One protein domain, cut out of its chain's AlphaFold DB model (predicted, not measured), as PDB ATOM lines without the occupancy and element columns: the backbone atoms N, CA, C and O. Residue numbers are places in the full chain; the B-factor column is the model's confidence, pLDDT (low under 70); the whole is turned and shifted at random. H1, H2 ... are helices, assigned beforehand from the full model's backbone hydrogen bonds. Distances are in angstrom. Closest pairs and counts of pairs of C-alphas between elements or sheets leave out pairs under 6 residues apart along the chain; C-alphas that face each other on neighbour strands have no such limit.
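This is residues 14 to 67 and 102 to 117 of the 119 residues of an uncharacterized protein of Acinetobacter terrae (UniProt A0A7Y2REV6). One long helix, H1, makes the longest axis; H2 folds back and crosses its later part, and short H3 sits on the same side of H1, near it but touching neither helix. Residues 15 to 20 stick out. The printed part has 70 residues, with three named helices in the order H1, H2, H3 and no named strand: all helix. It is only just loose, close to compact, with a radius of gyration of the C-alphas of 13.4 A and spans of 42 by 29 by 17 A.

H1, residues 18 to 42, runs 36.1 A from C-alpha 18 at (343.001, 213.000, 241.658). H2, residues 48 to 62, measures 20.7 A. H3, residues 102 to 109, measures 10.8 A and ends at (335.330, 199.429, 241.154).

H1 touches H2 with residues 31 to 40 alone; the closest C-alphas, of Thr 36 and Gly 55, are 4.2 A apart. They run opposite ways at a steep tilt of 65 degrees. H1 and H3 are near each other, with 5 pairs of C-alphas within 10 A. H2 and H3 are apart. In H1, H2 and H3 every O i to N i+4 pair is within hydrogen-bond range.

The C-alphas farthest apart, of Ser 15 and Ser 45, are 42.5 A apart. Residues 68 to 101 are not printed; C-alphas 67 and 102 are 17.7 A apart across the cut. The link H1 to H2 is tight. No printed residue is under 70 in pLDDT.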
ATOM      1  N   GLU A  14     337.559 205.492 245.316       89.62
ATOM      2  CA  GLU A  14     336.638 206.362 244.578       89.62
ATOM      3  C   GLU A  14     336.458 207.738 245.231       89.62
ATOM      4  O   GLU A  14     336.307 208.733 244.517       89.62
ATOM      5  N   SER A  15     336.587 207.817 246.555       92.00
ATOM      6  CA  SER A  15     336.502 209.061 247.330       92.00
ATOM      7  C   SER A  15     337.798 209.884 247.320       92.00
ATOM      8  O   SER A  15     337.783 211.073 247.638       92.00
ATOM      9  N   LEU A  16     338.924 209.283 246.915       92.25
ATOM     10  CA  LEU A  16     340.218 209.958 246.897       92.25
ATOM     11  C   LEU A  16     340.287 211.062 245.832       92.25
ATOM     12  O   LEU A  16     339.704 210.979 244.742       92.25
ATOM     13  N   ASP A  17     341.094 212.082 246.123       94.88
ATOM     14  CA  ASP A  17     341.425 213.122 245.158       94.88
ATOM     15  C   ASP A  17     342.249 212.580 243.973       94.88
ATOM     16  O   ASP A  17     342.821 211.483 243.988       94.88
ATOM     17  N   LYS A  18     342.321 213.378 242.903       92.69
ATOM     18  CA  LYS A  18     343.001 213.000 241.658       92.69
ATOM     19  C   LYS A  18     344.493 212.698 241.855       92.69
ATOM     20  O   LYS A  18     345.017 211.831 241.156       92.69
ATOM     21  N   SER A  19     345.168 213.391 242.773       94.44
ATOM     22  CA  SER A  19     346.605 213.229 243.021       94.44
ATOM     23  C   SER A  19     346.891 211.881 243.678       94.44
ATOM     24  O   SER A  19     347.707 211.102 243.179       94.44
ATOM     25  N   LYS A  20     346.132 211.536 244.723       93.31
ATOM     26  CA  LYS A  20     346.235 210.238 245.406       93.31
ATOM     27  C   LYS A  20     345.906 209.074 244.475       93.31
ATOM     28  O   LYS A  20     346.667 208.110 244.406       93.31
ATOM     29  N   LYS A  21     344.836 209.193 243.678       93.44
ATOM     30  CA  LYS A  21     344.485 208.193 242.651       93.44
ATOM     31  C   LYS A  21     345.619 207.983 241.645       93.44
ATOM     32  O   LYS A  21     345.885 206.851 241.242       93.44
ATOM     33  N   ALA A  22     346.285 209.061 241.229       92.25
ATOM     34  CA  ALA A  22     347.412 208.985 240.306       92.25
ATOM     35  C   ALA A  22     348.631 208.296 240.939       92.25
ATOM     36  O   ALA A  22     349.238 207.451 240.281       92.25
ATOM     37  N   ALA A  23     348.946 208.595 242.203       92.19
ATOM     38  CA  ALA A  23     350.045 207.961 242.933       92.19
ATOM     39  C   ALA A  23     349.834 206.446 243.095       92.19
ATOM     40  O   ALA A  23     350.720 205.661 242.761       92.19
ATOM     41  N   ILE A  24     348.632 206.027 243.497       91.94
ATOM     42  CA  ILE A  24     348.268 204.606 243.614       91.94
ATOM     43  C   ILE A  24     348.396 203.896 242.252       91.94
ATOM     44  O   ILE A  24     348.979 202.816 242.139       91.94
ATOM     45  N   LYS A  25     347.888 204.514 241.176       92.94
ATOM     46  CA  LYS A  25     348.005 203.956 239.818       92.94
ATOM     47  C   LYS A  25     349.447 203.876 239.325       92.94
ATOM     48  O   LYS A  25     349.735 202.993 238.518       92.94
ATOM     49  N   ALA A  26     350.323 204.787 239.749       92.44
ATOM     50  CA  ALA A  26     351.741 204.750 239.413       92.44
ATOM     51  C   ALA A  26     352.432 203.557 240.089       92.44
ATOM     52  O   ALA A  26     353.028 202.745 239.389       92.44
ATOM     53  N   ASP A  27     352.229 203.365 241.394       92.12
ATOM     54  CA  ASP A  27     352.760 202.199 242.119       92.12
ATOM     55  C   ASP A  27     352.272 200.871 241.508       92.12
ATOM     56  O   ASP A  27     353.057 199.962 241.230       92.12
ATOM     57  N   HIS A  28     350.976 200.765 241.199       94.19
ATOM     58  CA  HIS A  28     350.434 199.560 240.564       94.19
ATOM     59  C   HIS A  28     350.991 199.341 239.149       94.19
ATOM     60  O   HIS A  28     351.202 198.197 238.739       94.19
ATOM     61  N   ARG A  29     351.262 200.418 238.400       94.19
ATOM     62  CA  ARG A  29     351.906 200.332 237.084       94.19
ATOM     63  C   ARG A  29     353.327 199.788 237.202       94.19
ATOM     64  O   ARG A  29     353.691 198.926 236.404       94.19
ATOM     65  N   ASP A  30     354.095 200.246 238.184       94.25
ATOM     66  CA  ASP A  30     355.467 199.785 238.404       94.25
ATOM     67  C   ASP A  30     355.493 198.310 238.823       94.25
ATOM     68  O   ASP A  30     356.278 197.522 238.289       94.25
ATOM     69  N   LYS A  31     354.556 197.895 239.685       93.69
ATOM     70  CA  LYS A  31     354.354 196.481 240.040       93.69
ATOM     71  C   LYS A  31     354.012 195.627 238.820       93.69
ATOM     72  O   LYS A  31     354.590 194.556 238.648       93.69
ATOM     73  N   LEU A  32     353.111 196.087 237.950       94.94
ATOM     74  CA  LEU A  32     352.778 195.380 236.710       94.94
ATOM     75  C   LEU A  32     353.984 195.278 235.763       94.94
ATOM     76  O   LEU A  32     354.226 194.216 235.183       94.94
ATOM     77  N   LEU A  33     354.745 196.363 235.604       94.88
ATOM     78  CA  LEU A  33     355.954 196.374 234.780       94.88
ATOM     79  C   LEU A  33     356.979 195.366 235.305       94.88
ATOM     80  O   LEU A  33     357.533 194.593 234.527       94.88
ATOM     81  N   TYR A  34     357.185 195.333 236.620       94.44
ATOM     82  CA  TYR A  34     358.066 194.365 237.257       94.44
ATOM     83  C   TYR A  34     357.624 192.917 236.988       94.44
ATOM     84  O   TYR A  34     358.440 192.101 236.568       94.44
ATOM     85  N   ARG A  35     356.327 192.603 237.131       93.81
ATOM     86  CA  ARG A  35     355.797 191.261 236.801       93.81
ATOM     87  C   ARG A  35     355.967 190.906 235.329       93.81
ATOM     88  O   ARG A  35     356.297 189.772 235.010       93.81
ATOM     89  N   THR A  36     355.787 191.876 234.439       95.25
ATOM     90  CA  THR A  36     356.013 191.678 233.002       95.25
ATOM     91  C   THR A  36     357.469 191.303 232.724       95.25
ATOM     92  O   THR A  36     357.708 190.343 232.002       95.25
ATOM     93  N   ARG A  37     358.432 191.985 233.359       94.94
ATOM     94  CA  ARG A  37     359.864 191.679 233.212       94.94
ATOM     95  C   ARG A  37     360.234 190.296 233.735       94.94
ATOM     96  O   ARG A  37     360.947 189.578 233.051       94.94
ATOM     97  N   LEU A  38     359.703 189.894 234.893       94.69
ATOM     98  CA  LEU A  38     359.923 188.536 235.403       94.69
ATOM     99  C   LEU A  38     359.457 187.474 234.402       94.69
ATOM    100  O   LEU A  38     360.164 186.503 234.163       94.69
ATOM    101  N   VAL A  39     358.308 187.683 233.753       95.12
ATOM    102  CA  VAL A  39     357.828 186.768 232.707       95.12
ATOM    103  C   VAL A  39     358.769 186.731 231.497       95.12
ATOM    104  O   VAL A  39     358.973 185.663 230.921       95.12
ATOM    105  N   GLU A  40     359.309 187.879 231.083       94.75
ATOM    106  CA  GLU A  40     360.273 187.959 229.975       94.75
ATOM    107  C   GLU A  40     361.573 187.210 230.304       94.75
ATOM    108  O   GLU A  40     362.107 186.516 229.439       94.75
ATOM    109  N   GLU A  41     362.043 187.304 231.549       93.88
ATOM    110  CA  GLU A  41     363.222 186.586 232.048       93.88
ATOM    111  C   GLU A  41     362.974 185.070 232.161       93.88
ATOM    112  O   GLU A  41     363.821 184.273 231.759       93.88
ATOM    113  N   GLU A  42     361.805 184.661 232.660       94.25
ATOM    114  CA  GLU A  42     361.416 183.250 232.816       94.25
ATOM    115  C   GLU A  42     361.136 182.553 231.477       94.25
ATOM    116  O   GLU A  42     361.309 181.339 231.356       94.25
ATOM    117  N   THR A  43     360.661 183.292 230.468       92.19
ATOM    118  CA  THR A  43     360.340 182.753 229.138       92.19
ATOM    119  C   THR A  43     361.093 183.515 228.047       92.19
ATOM    120  O   THR A  43     360.497 184.352 227.357       92.19
ATOM    121  N   PRO A  44     362.379 183.197 227.819       81.88
ATOM    122  CA  PRO A  44     363.129 183.768 226.712       81.88
ATOM    123  C   PRO A  44     362.368 183.570 225.389       81.88
ATOM    124  O   PRO A  44     361.819 182.500 225.136       81.88
ATOM    125  N   SER A  45     362.304 184.619 224.564       90.06
ATOM    126  CA  SER A  45     361.578 184.669 223.275       90.06
ATOM    127  C   SER A  45     360.054 184.854 223.329       90.06
ATOM    128  O   SER A  45     359.406 184.847 222.276       90.06
ATOM    129  N   ILE A  46     359.449 185.079 224.500       93.62
ATOM    130  CA  ILE A  46     358.051 185.526 224.556       93.62
ATOM    131  C   ILE A  46     357.898 186.917 223.908       93.62
ATOM    132  O   ILE A  46     358.749 187.790 224.063       93.62
ATOM    133  N   SER A  47     356.805 187.153 223.173       93.19
ATOM    134  CA  SER A  47     356.541 188.492 222.633       93.19
ATOM    135  C   SER A  47     356.214 189.473 223.770       93.19
ATOM    136  O   SER A  47     355.538 189.076 224.725       93.19
ATOM    137  N   PRO A  48     356.569 190.769 223.660       91.56
ATOM    138  CA  PRO A  48     356.270 191.756 224.706       91.56
ATOM    139  C   PRO A  48     354.779 191.835 225.071       91.56
ATOM    140  O   PRO A  48     354.408 192.069 226.218       91.56
ATOM    141  N   ARG A  49     353.885 191.597 224.101       91.56
ATOM    142  CA  ARG A  49     352.431 191.592 224.340       91.56
ATOM    143  C   ARG A  49     351.978 190.367 225.131       91.56
ATOM    144  O   ARG A  49     351.206 190.519 226.075       91.56
ATOM    145  N   LYS A  50     352.503 189.180 224.813       94.81
ATOM    146  CA  LYS A  50     352.242 187.959 225.593       94.81
ATOM    147  C   LYS A  50     352.848 188.046 226.992       94.81
ATOM    148  O   LYS A  50     352.196 187.629 227.948       94.81
ATOM    149  N   ALA A  51     354.040 188.629 227.126       95.62
ATOM    150  CA  ALA A  51     354.648 188.900 228.424       95.62
ATOM    151  C   ALA A  51     353.765 189.813 229.271       95.62
ATOM    152  O   ALA A  51     353.445 189.479 230.408       95.62
ATOM    153  N   LYS A  52     353.290 190.920 228.693       95.06
ATOM    154  CA  LYS A  52     352.383 191.857 229.364       95.06
ATOM    155  C   LYS A  52     351.072 191.195 229.793       95.06
ATOM    156  O   LYS A  52     350.602 191.450 230.897       95.06
ATOM    157  N   ALA A  53     350.494 190.335 228.956       96.00
ATOM    158  CA  ALA A  53     349.281 189.589 229.290       96.00
ATOM    159  C   ALA A  53     349.500 188.632 230.481       96.00
ATOM    160  O   ALA A  53     348.760 188.657 231.466       96.00
ATOM    161  N   LYS A  54     350.581 187.845 230.453       96.00
ATOM    162  CA  LYS A  54     350.954 186.967 231.573       96.00
ATOM    163  C   LYS A  54     351.296 187.755 232.843       96.00
ATOM    164  O   LYS A  54     350.824 187.401 233.921       96.00
ATOM    165  N   GLY A  55     352.052 188.844 232.719       95.50
ATOM    166  CA  GLY A  55     352.388 189.744 233.823       95.50
ATOM    167  C   GLY A  55     351.141 190.361 234.457       95.50
ATOM    168  O   GLY A  55     351.053 190.446 235.681       95.50
ATOM    169  N   LEU A  56     350.135 190.705 233.646       95.31
ATOM    170  CA  LEU A  56     348.835 191.171 234.131       95.31
ATOM    171  C   LEU A  56     348.065 190.077 234.877       95.31
ATOM    172  O   LEU A  56     347.516 190.349 235.940       95.31
ATOM    173  N   SER A  57     348.083 188.841 234.374       95.56
ATOM    174  CA  SER A  57     347.473 187.693 235.067       95.56
ATOM    175  C   SER A  57     348.110 187.475 236.447       95.56
ATOM    176  O   SER A  57     347.414 187.288 237.443       95.56
ATOM    177  N   GLN A  58     349.443 187.560 236.538       94.69
ATOM    178  CA  GLN A  58     350.161 187.470 237.814       94.69
ATOM    179  C   GLN A  58     349.835 188.646 238.748       94.69
ATOM    180  O   GLN A  58     349.627 188.442 239.942       94.69
ATOM    181  N   PHE A  59     349.770 189.869 238.214       94.38
ATOM    182  CA  PHE A  59     349.383 191.067 238.961       94.38
ATOM    183  C   PHE A  59     347.981 190.919 239.578       94.38
ATOM    184  O   PHE A  59     347.807 191.153 240.772       94.38
ATOM    185  N   LEU A  60     347.003 190.473 238.784       93.00
ATOM    186  CA  LEU A  60     345.633 190.188 239.220       93.00
ATOM    187  C   LEU A  60     345.602 189.131 240.324       93.00
ATOM    188  O   LEU A  60     345.008 189.351 241.378       93.00
ATOM    189  N   LYS A  61     346.321 188.025 240.124       93.00
ATOM    190  CA  LYS A  61     346.399 186.936 241.098       93.00
ATOM    191  C   LYS A  61     346.929 187.404 242.456       93.00
ATOM    192  O   LYS A  61     346.403 187.009 243.490       93.00
ATOM    193  N   LEU A  62     347.936 188.277 242.466       92.06
ATOM    194  CA  LEU A  62     348.495 188.865 243.694       92.06
ATOM    195  C   LEU A  62     347.574 189.904 244.347       92.06
ATOM    196  O   LEU A  62     347.733 190.218 245.525       92.06
ATOM    197  N   ALA A  63     346.605 190.425 243.597       90.88
ATOM    198  CA  ALA A  63     345.494 191.206 244.129       90.88
ATOM    199  C   ALA A  63     344.339 190.328 244.646       90.88
ATOM    200  O   ALA A  63     343.316 190.857 245.068       90.88
ATOM    201  N   GLY A  64     344.484 189.000 244.601       91.62
ATOM    202  CA  GLY A  64     343.430 188.050 244.952       91.62
ATOM    203  C   GLY A  64     342.402 187.828 243.843       91.62
ATOM    204  O   GLY A  64     341.391 187.190 244.104       91.62
ATOM    205  N   ILE A  65     342.636 188.316 242.623       93.38
ATOM    206  CA  ILE A  65     341.700 188.203 241.500       93.38
ATOM    207  C   ILE A  65     342.148 187.066 240.574       93.38
ATOM    208  O   ILE A  65     343.176 187.156 239.897       93.38
ATOM    209  N   GLY A  66     341.383 185.976 240.544       92.19
ATOM    210  CA  GLY A  66     341.713 184.764 239.789       92.19
ATOM    211  C   GLY A  66     341.290 184.816 238.320       92.19
ATOM    212  O   GLY A  66     340.347 184.131 237.946       92.19
ATOM    213  N   LEU A  67     341.980 185.601 237.486       94.56
ATOM    214  CA  LEU A  67     341.661 185.765 236.058       94.56
ATOM    215  C   LEU A  67     342.849 185.469 235.140       94.56
ATOM    216  O   LEU A  67     344.009 185.616 235.533       94.56
ATOM    217  N   ASN A 102     343.768 202.760 233.921       92.75
ATOM    218  CA  ASN A 102     342.456 203.385 234.069       92.75
ATOM    219  C   ASN A 102     341.324 202.390 233.812       92.75
ATOM    220  O   ASN A 102     340.412 202.313 234.629       92.75
ATOM    221  N   LYS A 103     341.398 201.608 232.727       94.19
ATOM    222  CA  LYS A 103     340.388 200.579 232.429       94.19
ATOM    223  C   LYS A 103     340.289 199.552 233.545       94.19
ATOM    224  O   LYS A 103     339.192 199.244 233.986       94.19
ATOM    225  N   PHE A 104     341.432 199.102 234.046       90.31
ATOM    226  CA  PHE A 104     341.485 198.129 235.124       90.31
ATOM    227  C   PHE A 104     340.779 198.622 236.387       90.31
ATOM    228  O   PHE A 104     339.962 197.913 236.961       90.31
ATOM    229  N   TYR A 105     341.065 199.857 236.800       92.94
ATOM    230  CA  TYR A 105     340.399 200.462 237.949       92.94
ATOM    231  C   TYR A 105     338.893 200.608 237.715       92.94
ATOM    232  O   TYR A 105     338.115 200.304 238.609       92.94
ATOM    233  N   ASN A 106     338.474 201.004 236.512       93.25
ATOM    234  CA  ASN A 106     337.052 201.082 236.182       93.25
ATOM    235  C   ASN A 106     336.367 199.708 236.252       93.25
ATOM    236  O   ASN A 106     335.227 199.629 236.684       93.25
ATOM    237  N   PHE A 107     337.044 198.633 235.841       93.25
ATOM    238  CA  PHE A 107     336.505 197.275 235.932       93.25
ATOM    239  C   PHE A 107     336.432 196.779 237.376       93.25
ATOM    240  O   PHE A 107     335.418 196.207 237.762       93.25
ATOM    241  N   TYR A 108     337.470 197.043 238.174       92.38
ATOM    242  CA  TYR A 108     337.509 196.661 239.582       92.38
ATOM    243  C   TYR A 108     336.397 197.351 240.385       92.38
ATOM    244  O   TYR A 108     335.542 196.675 240.936       92.38
ATOM    245  N   TYR A 109     336.353 198.689 240.396       92.06
ATOM    246  CA  TYR A 109     335.330 199.429 241.154       92.06
ATOM    247  C   TYR A 109     333.944 199.386 240.495       92.06
ATOM    248  O   TYR A 109     332.942 199.643 241.147       92.06
ATOM    249  N   GLY A 110     333.868 199.012 239.215       91.56
ATOM    250  CA  GLY A 110     332.610 198.703 238.536       91.56
ATOM    251  C   GLY A 110     332.052 197.308 238.840       91.56
ATOM    252  O   GLY A 110     331.047 196.937 238.239       91.56
ATOM    253  N   GLY A 111     332.704 196.521 239.705       91.94
ATOM    254  CA  GLY A 111     332.232 195.208 240.155       91.94
ATOM    255  C   GLY A 111     332.435 194.058 239.162       91.94
ATOM    256  O   GLY A 111     331.966 192.944 239.386       91.94
ATOM    257  N   ILE A 112     333.153 194.277 238.053       93.31
ATOM    258  CA  ILE A 112     333.373 193.238 237.024       93.31
ATOM    259  C   ILE A 112     334.176 192.057 237.589       93.31
ATOM    260  O   ILE A 112     334.027 190.921 237.138       93.31
ATOM    261  N   PHE A 113     335.036 192.321 238.574       92.19
ATOM    262  CA  PHE A 113     335.936 191.325 239.152       92.19
ATOM    263  C   PHE A 113     335.426 190.699 240.457       92.19
ATOM    264  O   PHE A 113     336.097 189.811 240.980       92.19
ATOM    265  N   ASP A 114     334.249 191.089 240.955       92.00
ATOM    266  CA  ASP A 114     333.756 190.699 242.286       92.00
ATOM    267  C   ASP A 114     333.616 189.182 242.445       92.00
ATOM    268  O   ASP A 114     334.037 188.610 243.451       92.00
ATOM    269  N   SER A 115     333.116 188.503 241.409       90.75
ATOM    270  CA  SER A 115     332.976 187.038 241.381       90.75
ATOM    271  C   SER A 115     334.311 186.283 241.359       90.75
ATOM    272  O   SER A 115     334.320 185.061 241.500       90.75
ATOM    273  N   TYR A 116     335.428 186.987 241.167       90.38
ATOM    274  CA  TYR A 116     336.767 186.414 241.009       90.38
ATOM    275  C   TYR A 116     337.713 186.792 242.152       90.38
ATOM    276  O   TYR A 116     338.888 186.413 242.116       90.38
ATOM    277  N   LEU A 117     337.220 187.529 243.152       87.75
ATOM    278  CA  LEU A 117     337.951 187.810 244.380       87.75
ATOM    279  C   LEU A 117     338.060 186.534 245.221       87.75
ATOM    280  O   LEU A 117     337.069 185.876 245.539       87.75
TER     281      LEU A 117